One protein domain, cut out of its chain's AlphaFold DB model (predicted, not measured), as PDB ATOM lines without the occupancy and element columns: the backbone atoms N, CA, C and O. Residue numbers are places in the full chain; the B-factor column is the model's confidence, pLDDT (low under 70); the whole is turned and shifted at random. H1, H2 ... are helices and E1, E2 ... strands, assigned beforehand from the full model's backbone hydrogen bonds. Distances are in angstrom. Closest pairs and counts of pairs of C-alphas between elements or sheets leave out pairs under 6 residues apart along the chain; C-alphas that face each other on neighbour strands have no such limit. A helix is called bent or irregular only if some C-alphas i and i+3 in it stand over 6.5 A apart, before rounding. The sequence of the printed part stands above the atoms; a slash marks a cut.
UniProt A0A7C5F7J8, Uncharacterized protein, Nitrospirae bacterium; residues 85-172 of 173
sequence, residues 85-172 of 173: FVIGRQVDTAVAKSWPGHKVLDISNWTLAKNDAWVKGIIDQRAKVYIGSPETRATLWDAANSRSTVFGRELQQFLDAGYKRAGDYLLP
ATOM      1  N   PHE A  85     152.070  49.848  47.951       98.19
ATOM      2  CA  PHE A  85     152.172  48.455  48.377       98.19
ATOM      3  C   PHE A  85     151.410  47.554  47.414       98.19
ATOM      4  O   PHE A  85     150.342  47.921  46.942       98.19
ATOM      5  N   VAL A  86     151.950  46.384  47.099       98.31
ATOM      6  CA  VAL A  86     151.358  45.458  46.129       98.31
ATOM      7  C   VAL A  86     150.892  44.204  46.847       98.31
ATOM      8  O   VAL A  86     151.698  43.532  47.492       98.31
ATOM      9  N   ILE A  87     149.611  43.871  46.693       98.31
ATOM     10  CA  ILE A  87     149.010  42.645  47.235       98.31
ATOM     11  C   ILE A  87     148.555  41.714  46.116       98.31
ATOM     12  O   ILE A  87     148.228  42.160  45.014       98.31
ATOM     13  N   GLY A  88     148.541  40.413  46.391       97.88
ATOM     14  CA  GLY A  88     148.210  39.391  45.403       97.88
ATOM     15  C   GLY A  88     148.898  38.057  45.673       97.88
ATOM     16  O   GLY A  88     149.699  37.903  46.596       97.88
ATOM     17  N   ARG A  89     148.606  37.065  44.834       97.12
ATOM     18  CA  ARG A  89     149.328  35.791  44.799       97.12
ATOM     19  C   ARG A  89     150.791  36.046  44.450       97.12
ATOM     20  O   ARG A  89     151.092  36.829  43.557       97.12
ATOM     21  N   GLN A  90     151.683  35.280  45.074       94.56
ATOM     22  CA  GLN A  90     153.131  35.400  44.872       94.56
ATOM     23  C   GLN A  90     153.548  35.325  43.398       94.56
ATOM     24  O   GLN A  90     154.428  36.063  42.969       94.56
ATOM     25  N   VAL A  91     152.906  34.448  42.620       95.88
ATOM     26  CA  VAL A  91     153.215  34.287  41.191       95.88
ATOM     27  C   VAL A  91     152.835  35.515  40.363       95.88
ATOM     28  O   VAL A  91     153.524  35.821  39.397       95.88
ATOM     29  N   ASP A  92     151.789  36.243  40.758       96.94
ATOM     30  CA  ASP A  92     151.317  37.420  40.027       96.94
ATOM     31  C   ASP A  92     152.113  38.670  40.436       96.94
ATOM     32  O   ASP A  92     152.448  39.509  39.605       96.94
ATOM     33  N   THR A  93     152.477  38.781  41.718       97.06
ATOM     34  CA  THR A  93     153.193  39.947  42.262       97.06
ATOM     35  C   THR A  93     154.709  39.873  42.089       97.06
ATOM     36  O   THR A  93     155.401  40.862  42.338       97.06
ATOM     37  N   ALA A  94     155.250  38.745  41.618       96.00
ATOM     38  CA  ALA A  94     156.687  38.558  41.414       96.00
ATOM     39  C   ALA A  94     157.303  39.636  40.505       96.00
ATOM     40  O   ALA A  94     158.378  40.152  40.809       96.00
ATOM     41  N   VAL A  95     156.605  40.024  39.432       96.25
ATOM     42  CA  VAL A  95     157.071  41.062  38.495       96.25
ATOM     43  C   VAL A  95     157.084  42.460  39.115       96.25
ATOM     44  O   VAL A  95     157.872  43.306  38.702       96.25
ATOM     45  N   ALA A  96     156.256  42.703  40.133       96.44
ATOM     46  CA  ALA A  96     156.159  44.003  40.786       96.44
ATOM     47  C   ALA A  96     157.334  44.288  41.732       96.44
ATOM     48  O   ALA A  96     157.550  45.439  42.109       96.44
ATOM     49  N   LYS A  97     158.142  43.274  42.078       95.25
ATOM     50  CA  LYS A  97     159.354  43.452  42.896       95.25
ATOM     51  C   LYS A  97     160.368  44.403  42.255       95.25
ATOM     52  O   LYS A  97     161.128  45.049  42.969       95.25
ATOM     53  N   SER A  98     160.391  44.491  40.923       96.00
ATOM     54  CA  SER A  98     161.293  45.376  40.181       96.00
ATOM     55  C   SER A  98     160.663  46.716  39.795       96.00
ATOM     56  O   SER A  98     161.312  47.516  39.123       96.00
ATOM     57  N   TRP A  99     159.404  46.978  40.160       96.50
ATOM     58  CA  TRP A  99     158.738  48.224  39.789       96.50
ATOM     59  C   TRP A  99     159.182  49.374  40.706       96.50
ATOM     60  O   TRP A  99     159.105  49.250  41.932       96.50
ATOM     61  N   PRO A 100     159.614  50.524  40.154       95.69
ATOM     62  CA  PRO A 100     159.975  51.685  40.960       95.69
ATOM     63  C   PRO A 100     158.816  52.136  41.858       95.69
ATOM     64  O   PRO A 100     157.672  52.227  41.413       95.69
ATOM     65  N   GLY A 101     159.111  52.405  43.132       95.00
ATOM     66  CA  GLY A 101     158.123  52.869  44.112       95.00
ATOM     67  C   GLY A 101     157.103  51.818  44.564       95.00
ATOM     68  O   GLY A 101     156.181  52.171  45.292       95.00
ATOM     69  N   HIS A 102     157.251  50.548  44.168       97.00
ATOM     70  CA  HIS A 102     156.365  49.470  44.602       97.00
ATOM     71  C   HIS A 102     157.026  48.598  45.671       97.00
ATOM     72  O   HIS A 102     158.229  48.332  45.634       97.00
ATOM     73  N   LYS A 103     156.233  48.152  46.647       97.44
ATOM     74  CA  LYS A 103     156.675  47.291  47.748       97.44
ATOM     75  C   LYS A 103     155.835  46.019  47.771       97.44
ATOM     76  O   LYS A 103     154.631  46.072  48.003       97.44
ATOM     77  N   VAL A 104     156.483  44.878  47.562       97.62
ATOM     78  CA  VAL A 104     155.886  43.541  47.696       97.62
ATOM     79  C   VAL A 104     156.407  42.925  48.992       97.62
ATOM     80  O   VAL A 104     157.580  43.105  49.324       97.62
ATOM     81  N   LEU A 105     155.565  42.196  49.725       96.94
ATOM     82  CA  LEU A 105     156.021  41.446  50.892       96.94
ATOM     83  C   LEU A 105     157.021  40.359  50.468       96.94
ATOM     84  O   LEU A 105     156.663  39.409  49.774       96.94
ATOM     85  N   ASP A 106     158.267  40.488  50.919       95.62
ATOM     86  CA  ASP A 106     159.340  39.528  50.654       95.62
ATOM     87  C   ASP A 106     160.134  39.274  51.939       95.62
ATOM     88  O   ASP A 106     161.056  40.010  52.285       95.62
ATOM     89  N   ILE A 107     159.704  38.274  52.710       94.56
ATOM     90  CA  ILE A 107     160.291  37.948  54.014       94.56
ATOM     91  C   ILE A 107     160.642  36.465  54.107       94.56
ATOM     92  O   ILE A 107     159.857  35.589  53.742       94.56
ATOM     93  N   SER A 108     161.811  36.169  54.676       95.44
ATOM     94  CA  SER A 108     162.182  34.803  55.056       95.44
ATOM     95  C   SER A 108     161.295  34.292  56.198       95.44
ATOM     96  O   SER A 108     160.928  35.065  57.092       95.44
ATOM     97  N   ASN A 109     161.018  32.983  56.232       95.31
ATOM     98  CA  ASN A 109     160.173  32.352  57.258       95.31
ATOM     99  C   ASN A 109     158.789  33.013  57.341       95.31
ATOM    100  O   ASN A 109     158.363  33.466  58.413       95.31
ATOM    101  N   TRP A 110     158.143  33.150  56.182       96.62
ATOM    102  CA  TRP A 110     156.811  33.726  56.057       96.62
ATOM    103  C   TRP A 110     155.797  32.935  56.893       96.62
ATOM    104  O   TRP A 110     155.817  31.705  56.929       96.62
ATOM    105  N   THR A 111     154.901  33.655  57.568       97.81
ATOM    106  CA  THR A 111     153.771  33.086  58.306       97.81
ATOM    107  C   THR A 111     152.548  33.977  58.121       97.81
ATOM    108  O   THR A 111     152.682  35.169  57.837       97.81
ATOM    109  N   LEU A 112     151.354  33.427  58.362       97.06
ATOM    110  CA  LEU A 112     150.109  34.199  58.317       97.06
ATOM    111  C   LEU A 112     150.135  35.409  59.262       97.06
ATOM    112  O   LEU A 112     149.758  36.496  58.852       97.06
ATOM    113  N   ALA A 113     150.647  35.249  60.485       97.56
ATOM    114  CA  ALA A 113     150.723  36.345  61.450       97.56
ATOM    115  C   ALA A 113     151.650  37.485  60.984       97.56
ATOM    116  O   ALA A 113     151.332  38.657  61.166       97.56
ATOM    117  N   LYS A 114     152.785  37.158  60.344       97.81
ATOM    118  CA  LYS A 114     153.678  38.175  59.767       97.81
ATOM    119  C   LYS A 114     153.029  38.890  58.583       97.81
ATOM    120  O   LYS A 114     153.238  40.087  58.412       97.81
ATOM    121  N   ASN A 115     152.234  38.166  57.798       98.00
ATOM    122  CA  ASN A 115     151.452  38.737  56.711       98.00
ATOM    123  C   ASN A 115     150.462  39.789  57.223       98.00
ATOM    124  O   ASN A 115     150.409  40.892  56.693       98.00
ATOM    125  N   ASP A 116     149.727  39.481  58.292       98.06
ATOM    126  CA  ASP A 116     148.762  40.425  58.873       98.06
ATOM    127  C   ASP A 116     149.430  41.629  59.503       98.06
ATOM    128  O   ASP A 116     148.951  42.743  59.349       98.06
ATOM    129  N   ALA A 117     150.551  41.420  60.195       97.94
ATOM    130  CA  ALA A 117     151.321  42.522  60.753       97.94
ATOM    131  C   ALA A 117     151.799  43.476  59.644       97.94
ATOM    132  O   ALA A 117     151.742  44.693  59.810       97.94
ATOM    133  N   TRP A 118     152.212  42.931  58.495       98.06
ATOM    134  CA  TRP A 118     152.579  43.729  57.328       98.06
ATOM    135  C   TRP A 118     151.380  44.491  56.747       98.06
ATOM    136  O   TRP A 118     151.471  45.706  56.587       98.06
ATOM    137  N   VAL A 119     150.236  43.829  56.524       98.38
ATOM    138  CA  VAL A 119     148.990  44.479  56.064       98.38
ATOM    139  C   VAL A 119     148.541  45.576  57.025       98.38
ATOM    140  O   VAL A 119     148.241  46.691  56.601       98.38
ATOM    141  N   LYS A 120     148.552  45.296  58.329       97.75
ATOM    142  CA  LYS A 120     148.224  46.274  59.362       97.75
ATOM    143  C   LYS A 120     149.151  47.488  59.286       97.75
ATOM    144  O   LYS A 120     148.665  48.611  59.355       97.75
ATOM    145  N   GLY A 121     150.453  47.283  59.085       96.44
ATOM    146  CA  GLY A 121     151.407  48.376  58.896       96.44
ATOM    147  C   GLY A 121     151.063  49.274  57.702       96.44
ATOM    148  O   GLY A 121     151.146  50.494  57.816       96.44
ATOM    149  N   ILE A 122     150.609  48.694  56.587       97.25
ATOM    150  CA  ILE A 122     150.147  49.445  55.404       97.25
ATOM    151  C   ILE A 122     148.891  50.263  55.738       97.25
ATOM    152  O   ILE A 122     148.802  51.442  55.388       97.25
ATOM    153  N   ILE A 123     147.932  49.649  56.438       96.69
ATOM    154  CA  ILE A 123     146.691  50.299  56.877       96.69
ATOM    155  C   ILE A 123     146.996  51.482  57.798       96.69
ATOM    156  O   ILE A 123     146.494  52.580  57.557       96.69
ATOM    157  N   ASP A 124     147.847  51.274  58.804       94.94
ATOM    158  CA  ASP A 124     148.250  52.292  59.777       94.94
ATOM    159  C   ASP A 124     148.947  53.482  59.088       94.94
ATOM    160  O   ASP A 124     148.731  54.635  59.460       94.94
ATOM    161  N   GLN A 125     149.723  53.217  58.032       94.50
ATOM    162  CA  GLN A 125     150.379  54.238  57.205       94.50
ATOM    163  C   GLN A 125     149.436  54.941  56.219       94.50
ATOM    164  O   GLN A 125     149.848  55.909  55.576       94.50
ATOM    165  N   ARG A 126     148.186  54.473  56.073       95.50
ATOM    166  CA  ARG A 126     147.228  54.944  55.057       95.50
ATOM    167  C   ARG A 126     147.838  54.958  53.653       95.50
ATOM    168  O   ARG A 126     147.673  55.913  52.894       95.50
ATOM    169  N   ALA A 127     148.603  53.924  53.329       95.81
ATOM    170  CA  ALA A 127     149.321  53.861  52.068       95.81
ATOM    171  C   ALA A 127     148.405  53.436  50.913       95.81
ATOM    172  O   ALA A 127     147.416  52.736  51.105       95.81
ATOM    173  N   LYS A 128     148.746  53.827  49.681       97.19
ATOM    174  CA  LYS A 128     148.048  53.323  48.491       97.19
ATOM    175  C   LYS A 128     148.436  51.866  48.251       97.19
ATOM    176  O   LYS A 128     149.617  51.522  48.312       97.19
ATOM    177  N   VAL A 129     147.454  51.039  47.905       98.25
ATOM    178  CA  VAL A 129     147.676  49.621  47.610       98.25
ATOM    179  C   VAL A 129     147.292  49.324  46.169       98.25
ATOM    180  O   VAL A 129     146.238  49.750  45.716       98.25
ATOM    181  N   TYR A 130     148.143  48.608  45.448       98.31
ATOM    182  CA  TYR A 130     147.890  48.073  44.118       98.31
ATOM    183  C   TYR A 130     147.517  46.591  44.210       98.31
ATOM    184  O   TYR A 130     148.164  45.815  44.919       98.31
ATOM    185  N   ILE A 131     146.479  46.200  43.479       98.38
ATOM    186  CA  ILE A 131     145.985  44.831  43.418       98.38
ATOM    187  C   ILE A 131     146.645  44.138  42.224       98.38
ATOM    188  O   ILE A 131     146.267  44.349  41.076       98.38
ATOM    189  N   GLY A 132     147.648  43.304  42.501       97.62
ATOM    190  CA  GLY A 132     148.436  42.612  41.479       97.62
ATOM    191  C   GLY A 132     147.838  41.292  40.988       97.62
ATOM    192  O   GLY A 132     148.354  40.714  40.038       97.62
ATOM    193  N   SER A 133     146.766  40.801  41.614       97.75
ATOM    194  CA  SER A 133     146.101  39.551  41.234       97.75
ATOM    195  C   SER A 133     144.658  39.778  40.801       97.75
ATOM    196  O   SER A 133     143.958  40.577  41.421       97.75
ATOM    197  N   PRO A 134     144.151  39.016  39.816       97.31
ATOM    198  CA  PRO A 134     142.744  39.080  39.452       97.31
ATOM    199  C   PRO A 134     141.867  38.586  40.609       97.31
ATOM    200  O   PRO A 134     142.184  37.590  41.262       97.31
ATOM    201  N   GLU A 135     140.731  39.237  40.836       97.44
ATOM    202  CA  GLU A 135     139.759  38.887  41.880       97.44
ATOM    203  C   GLU A 135     138.712  37.909  41.366       97.44
ATOM    204  O   GLU A 135     137.555  38.230  41.104       97.44
ATOM    205  N   THR A 136     139.148  36.670  41.205       98.06
ATOM    206  CA  THR A 136     138.278  35.553  40.856       98.06
ATOM    207  C   THR A 136     137.964  34.734  42.101       98.06
ATOM    208  O   THR A 136     138.693  34.761  43.094       98.06
ATOM    209  N   ARG A 137     136.912  33.914  42.044       96.88
ATOM    210  CA  ARG A 137     136.583  33.000  43.147       96.88
ATOM    211  C   ARG A 137     137.767  32.115  43.548       96.88
ATOM    212  O   ARG A 137     137.981  31.910  44.734       96.88
ATOM    213  N   ALA A 138     138.542  31.631  42.578       96.50
ATOM    214  CA  ALA A 138     139.686  30.754  42.824       96.50
ATOM    215  C   ALA A 138     140.879  31.470  43.479       96.50
ATOM    216  O   ALA A 138     141.684  30.831  44.152       96.50
ATOM    217  N   THR A 139     141.020  32.783  43.282       97.31
ATOM    218  CA  THR A 139     142.108  33.563  43.889       97.31
ATOM    219  C   THR A 139     141.741  34.105  45.263       97.31
ATOM    220  O   THR A 139     142.647  34.350  46.055       97.31
ATOM    221  N   LEU A 140     140.448  34.242  45.573       98.00
ATOM    222  CA  LEU A 140     139.945  34.731  46.862       98.00
ATOM    223  C   LEU A 140     139.573  33.607  47.844       98.00
ATOM    224  O   LEU A 140     139.700  33.783  49.056       98.00
ATOM    225  N   TRP A 141     139.144  32.446  47.342       97.94
ATOM    226  CA  TRP A 141     138.647  31.336  48.155       97.94
ATOM    227  C   TRP A 141     139.289  29.997  47.780       97.94
ATOM    228  O   TRP A 141     139.249  29.567  46.628       97.94
ATOM    229  N   ASP A 142     139.825  29.306  48.782       97.19
ATOM    230  CA  ASP A 142     140.326  27.939  48.683       97.19
ATOM    231  C   ASP A 142     139.189  26.962  49.010       97.19
ATOM    232  O   ASP A 142     138.885  26.670  50.170       97.19
ATOM    233  N   ALA A 143     138.538  26.465  47.956       97.19
ATOM    234  CA  ALA A 143     137.404  25.554  48.080       97.19
ATOM    235  C   ALA A 143     137.781  24.188  48.674       97.19
ATOM    236  O   ALA A 143     136.932  23.560  49.297       97.19
ATOM    237  N   ALA A 144     139.027  23.734  48.508       97.31
ATOM    238  CA  ALA A 144     139.458  22.426  48.996       97.31
ATOM    239  C   ALA A 144     139.587  22.406  50.525       97.31
ATOM    240  O   ALA A 144     139.274  21.405  51.162       97.31
ATOM    241  N   ASN A 145     140.015  23.528  51.108       97.19
ATOM    242  CA  ASN A 145     140.202  23.675  52.553       97.19
ATOM    243  C   ASN A 145     139.103  24.516  53.224       97.19
ATOM    244  O   ASN A 145     139.223  24.833  54.406       97.19
ATOM    245  N   SER A 146     138.057  24.898  52.483       97.38
ATOM    246  CA  SER A 146     136.934  25.718  52.964       97.38
ATOM    247  C   SER A 146     137.373  26.981  53.715       97.38
ATOM    248  O   SER A 146     136.867  27.284  54.796       97.38
ATOM    249  N   ARG A 147     138.332  27.724  53.152       97.25
ATOM    250  CA  ARG A 147     138.890  28.940  53.767       97.25
ATOM    251  C   ARG A 147     139.238  30.000  52.729       97.25
ATOM    252  O   ARG A 147     139.472  29.685  51.565       97.25
ATOM    253  N   SER A 148     139.353  31.256  53.157       97.62
ATOM    254  CA  SER A 148     139.900  32.319  52.307       97.62
ATOM    255  C   SER A 148     141.369  32.051  51.985       97.62
ATOM    256  O   SER A 148     142.119  31.527  52.815       97.62
ATOM    257  N   THR A 149     141.797  32.436  50.786       98.25
ATOM    258  CA  THR A 149     143.225  32.468  50.449       98.25
ATOM    259  C   THR A 149     143.923  33.592  51.222       98.25
ATOM    260  O   THR A 149     143.275  34.469  51.797       98.25
ATOM    261  N   VAL A 150     145.261  33.602  51.207       98.00
ATOM    262  CA  VAL A 150     146.046  34.718  51.765       98.00
ATOM    263  C   VAL A 150     145.629  36.040  51.117       98.00
ATOM    264  O   VAL A 150     145.274  36.970  51.829       98.00
ATOM    265  N   PHE A 151     145.552  36.087  49.785       98.38
ATOM    266  CA  PHE A 151     145.136  37.286  49.056       98.38
ATOM    267  C   PHE A 151     143.711  37.738  49.418       98.38
ATOM    268  O   PHE A 151     143.491  38.910  49.708       98.38
ATOM    269  N   GLY A 152     142.744  36.814  49.472       98.25
ATOM    270  CA  GLY A 152     141.373  37.157  49.866       98.25
ATOM    271  C   GLY A 152     141.292  37.712  51.290       98.25
ATOM    272  O   GLY A 152     140.530  38.637  51.563       98.25
ATOM    273  N   ARG A 153     142.126  37.193  52.191       98.44
ATOM    274  CA  ARG A 153     142.237  37.673  53.567       98.44
ATOM    275  C   ARG A 153     142.878  39.060  53.670       98.44
ATOM    276  O   ARG A 153     142.422  39.865  54.474       98.44
ATOM    277  N   GLU A 154     143.930  39.340  52.904       98.50
ATOM    278  CA  GLU A 154     144.551  40.674  52.832       98.50
ATOM    279  C   GLU A 154     143.546  41.709  52.332       98.50
ATOM    280  O   GLU A 154     143.355  42.746  52.962       98.50
ATOM    281  N   LEU A 155     142.857  41.391  51.232       98.38
ATOM    282  CA  LEU A 155     141.851  42.259  50.635       98.38
ATOM    283  C   LEU A 155     140.736  42.586  51.634       98.38
ATOM    284  O   LEU A 155     140.392  43.754  51.797       98.38
ATOM    285  N   GLN A 156     140.224  41.580  52.352       98.44
ATOM    286  CA  GLN A 156     139.201  41.790  53.377       98.44
ATOM    287  C   GLN A 156     139.678  42.744  54.482       98.44
ATOM    288  O   GLN A 156     138.935  43.644  54.850       98.44
ATOM    289  N   GLN A 157     140.928  42.622  54.953       98.56
ATOM    290  CA  GLN A 157     141.480  43.528  55.974       98.56
ATOM    291  C   GLN A 157     141.500  44.993  55.514       98.56
ATOM    292  O   GLN A 157     141.183  45.884  56.302       98.56
ATOM    293  N   PHE A 158     141.831  45.264  54.247       98.56
ATOM    294  CA  PHE A 158     141.770  46.627  53.709       98.56
ATOM    295  C   PHE A 158     140.334  47.147  53.610       98.56
ATOM    296  O   PHE A 158     140.068  48.291  53.984       98.56
ATOM    297  N   LEU A 159     139.403  46.316  53.131       98.00
ATOM    298  CA  LEU A 159     137.991  46.689  53.022       98.00
ATOM    299  C   LEU A 159     137.373  46.965  54.400       98.00
ATOM    300  O   LEU A 159     136.694  47.977  54.568       98.00
ATOM    301  N   ASP A 160     137.679  46.135  55.397       98.31
ATOM    302  CA  ASP A 160     137.248  46.320  56.787       98.31
ATOM    303  C   ASP A 160     137.835  47.601  57.401       98.31
ATOM    304  O   ASP A 160     137.180  48.273  58.197       98.31
ATOM    305  N   ALA A 161     139.047  47.990  56.990       98.00
ATOM    306  CA  ALA A 161     139.678  49.253  57.370       98.00
ATOM    307  C   ALA A 161     139.120  50.484  56.622       98.00
ATOM    308  O   ALA A 161     139.595  51.601  56.837       98.00
ATOM    309  N   GLY A 162     138.123  50.305  55.751       98.12
ATOM    310  CA  GLY A 162     137.446  51.386  55.036       98.12
ATOM    311  C   GLY A 162     138.114  51.808  53.727       98.12
ATOM    312  O   GLY A 162     137.739  52.842  53.172       98.12
ATOM    313  N   TYR A 163     139.078  51.035  53.216       98.19
ATOM    314  CA  TYR A 163     139.680  51.331  51.920       98.19
ATOM    315  C   TYR A 163     138.640  51.252  50.802       98.19
ATOM    316  O   TYR A 163     137.776  50.373  50.774       98.19
ATOM    317  N   LYS A 164     138.755  52.165  49.839       98.19
ATOM    318  CA  LYS A 164     137.859  52.249  48.685       98.19
ATOM    319  C   LYS A 164     138.589  51.896  47.413       98.19
ATOM    320  O   LYS A 164     139.751  52.247  47.218       98.19
ATOM    321  N   ARG A 165     137.875  51.238  46.511       97.12
ATOM    322  CA  ARG A 165     138.434  50.840  45.231       97.12
ATOM    323  C   ARG A 165     138.435  51.984  44.223       97.12
ATOM    324  O   ARG A 165     137.429  52.670  44.061       97.12
ATOM    325  N   ALA A 166     139.545  52.126  43.507       97.12
ATOM    326  CA  ALA A 166     139.696  53.009  42.360       97.12
ATOM    327  C   ALA A 166     140.538  52.305  41.281       97.12
ATOM    328  O   ALA A 166     141.768  52.328  41.320       97.12
ATOM    329  N   GLY A 167     139.867  51.642  40.333       96.44
ATOM    330  CA  GLY A 167     140.524  50.781  39.342       96.44
ATOM    331  C   GLY A 167     141.239  49.601  40.007       96.44
ATOM    332  O   GLY A 167     140.639  48.876  40.808       96.44
ATOM    333  N   ASP A 168     142.530  49.463  39.710       97.56
ATOM    334  CA  ASP A 168     143.411  48.425  40.268       97.56
ATOM    335  C   ASP A 168     144.028  48.816  41.619       97.56
ATOM    336  O   ASP A 168     144.930  48.146  42.119       97.56
ATOM    337  N   TYR A 169     143.562  49.912  42.222       97.94
ATOM    338  CA  TYR A 169     144.072  50.406  43.494       97.94
ATOM    339  C   TYR A 169     143.015  50.380  44.597       97.94
ATOM    340  O   TYR A 169     141.823  50.605  44.360       97.94
ATOM    341  N   LEU A 170     143.486  50.192  45.827       98.12
ATOM    342  CA  LEU A 170     142.769  50.520  47.051       98.12
ATOM    343  C   LEU A 170     143.337  51.825  47.610       98.12
ATOM    344  O   LEU A 170     144.549  51.981  47.795       98.12
ATOM    345  N   LEU A 171     142.437  52.767  47.863       96.69
ATOM    346  CA  LEU A 171     142.735  54.069  48.434       96.69
ATOM    347  C   LEU A 171     142.305  54.089  49.903       96.69
ATOM    348  O   LEU A 171     141.226  53.575  50.210       96.69
ATOM    349  N   PRO A 172     143.116  54.677  50.797       96.25
ATOM    350  CA  PRO A 172     142.760  54.814  52.205       96.25
ATOM    351  C   PRO A 172     141.500  55.691  52.383       96.25
ATOM    352  O   PRO A 172     141.200  56.503  51.499       96.25
TER     353      PRO A 172
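This is residues 85 to 172 of the 173 residues of an uncharacterized protein of Nitrospirae bacterium (UniProt A0A7C5F7J8). A small, twisted sheet of five short strands has H4 over one face and H1 over the other, making three layers, and H2 packs beside H4. H3 lies off the sheet, near the start of H4, and the loop after it, around Ser 146, makes one end of the longest axis. The printed part has 88 residues with four named helices and five named strands, in the chain order E1 H1 E2 H2 E3 H3 H4 E4 E5; the class is mixed, helices and strands. The mixed sheet runs E2 E1 E3 E5 E4. The whole is compact, with a radius of gyration of the C-alphas of 12.4 A, and spans 36 by 29 by 23 A.

Find C-alpha 85 at (152.172, 48.455, 48.377), where E1, residues 85 to 87, begins. Beside it are E2, residues 102 to 104, and E3, residues 128 to 131, 10.1 A long; farther on come E5, residues 169 to 171, and E4, residues 164 to 166. H1 is residues 90 to 98, 13.7 A, and H3 is residues 137 to 140. From C-alpha 112 at (150.109, 34.199, 58.317), H2 runs 18.2 A to residue 124. H4, residues 150 to 160, runs 15.4 A to C-alpha 160 at (137.248, 46.320, 56.787).

Look first at E1: it is parallel to E3, with N 87 and O 130 3.0 A apart, and to E2, with N 86 and O 103 2.8 A apart. E5 is antiparallel to E3, N 170 to O 129 being 2.8 A, and forms a hairpin with E4, N 171 to O 164 being 2.8 A. E1, H1, E2 make a strand-helix-strand unit, two parallel neighbour strands with a helix between, its crossover right-handed. Split units, with another strand between the two in the sheet, are E2, H2, E3 and E3, H3 H4, E4, both right-handed. H1 is on the sheet at a height of 7.8 A, slantwise to the strands; its closest C-alphas to E2 are Lys 97 and Val 104, 5.9 A. H4 is on the opposite face at a height of 9.2 A. H2 only grazes the sheet, with residues 119 to 123, and touches H4 at Val 119 and Glu 154, their closest C-alphas, 6.7 A, the same way at a shallow tilt of 32 degrees, only just short of steep. H3 touches H4, closest at the C-alphas of Leu 140 and Gly 152, 4.1 A. Every O i to N i+4 pair is within hydrogen-bond range in H2 and H4; H1 has 1 of 5, and 2 of 6 for O i to N i+3, while H3 is too short for an i+4 pair. H1 is irregular, but only just: C-alphas 92 and 95 are 7.0 A apart.

The two C-alphas farthest apart are those of Pro 100 and Ser 146, 36.7 A. The printed part has no cut, and no link is long. The mean pLDDT of the printed part is 97.2, and no printed residue is under 70.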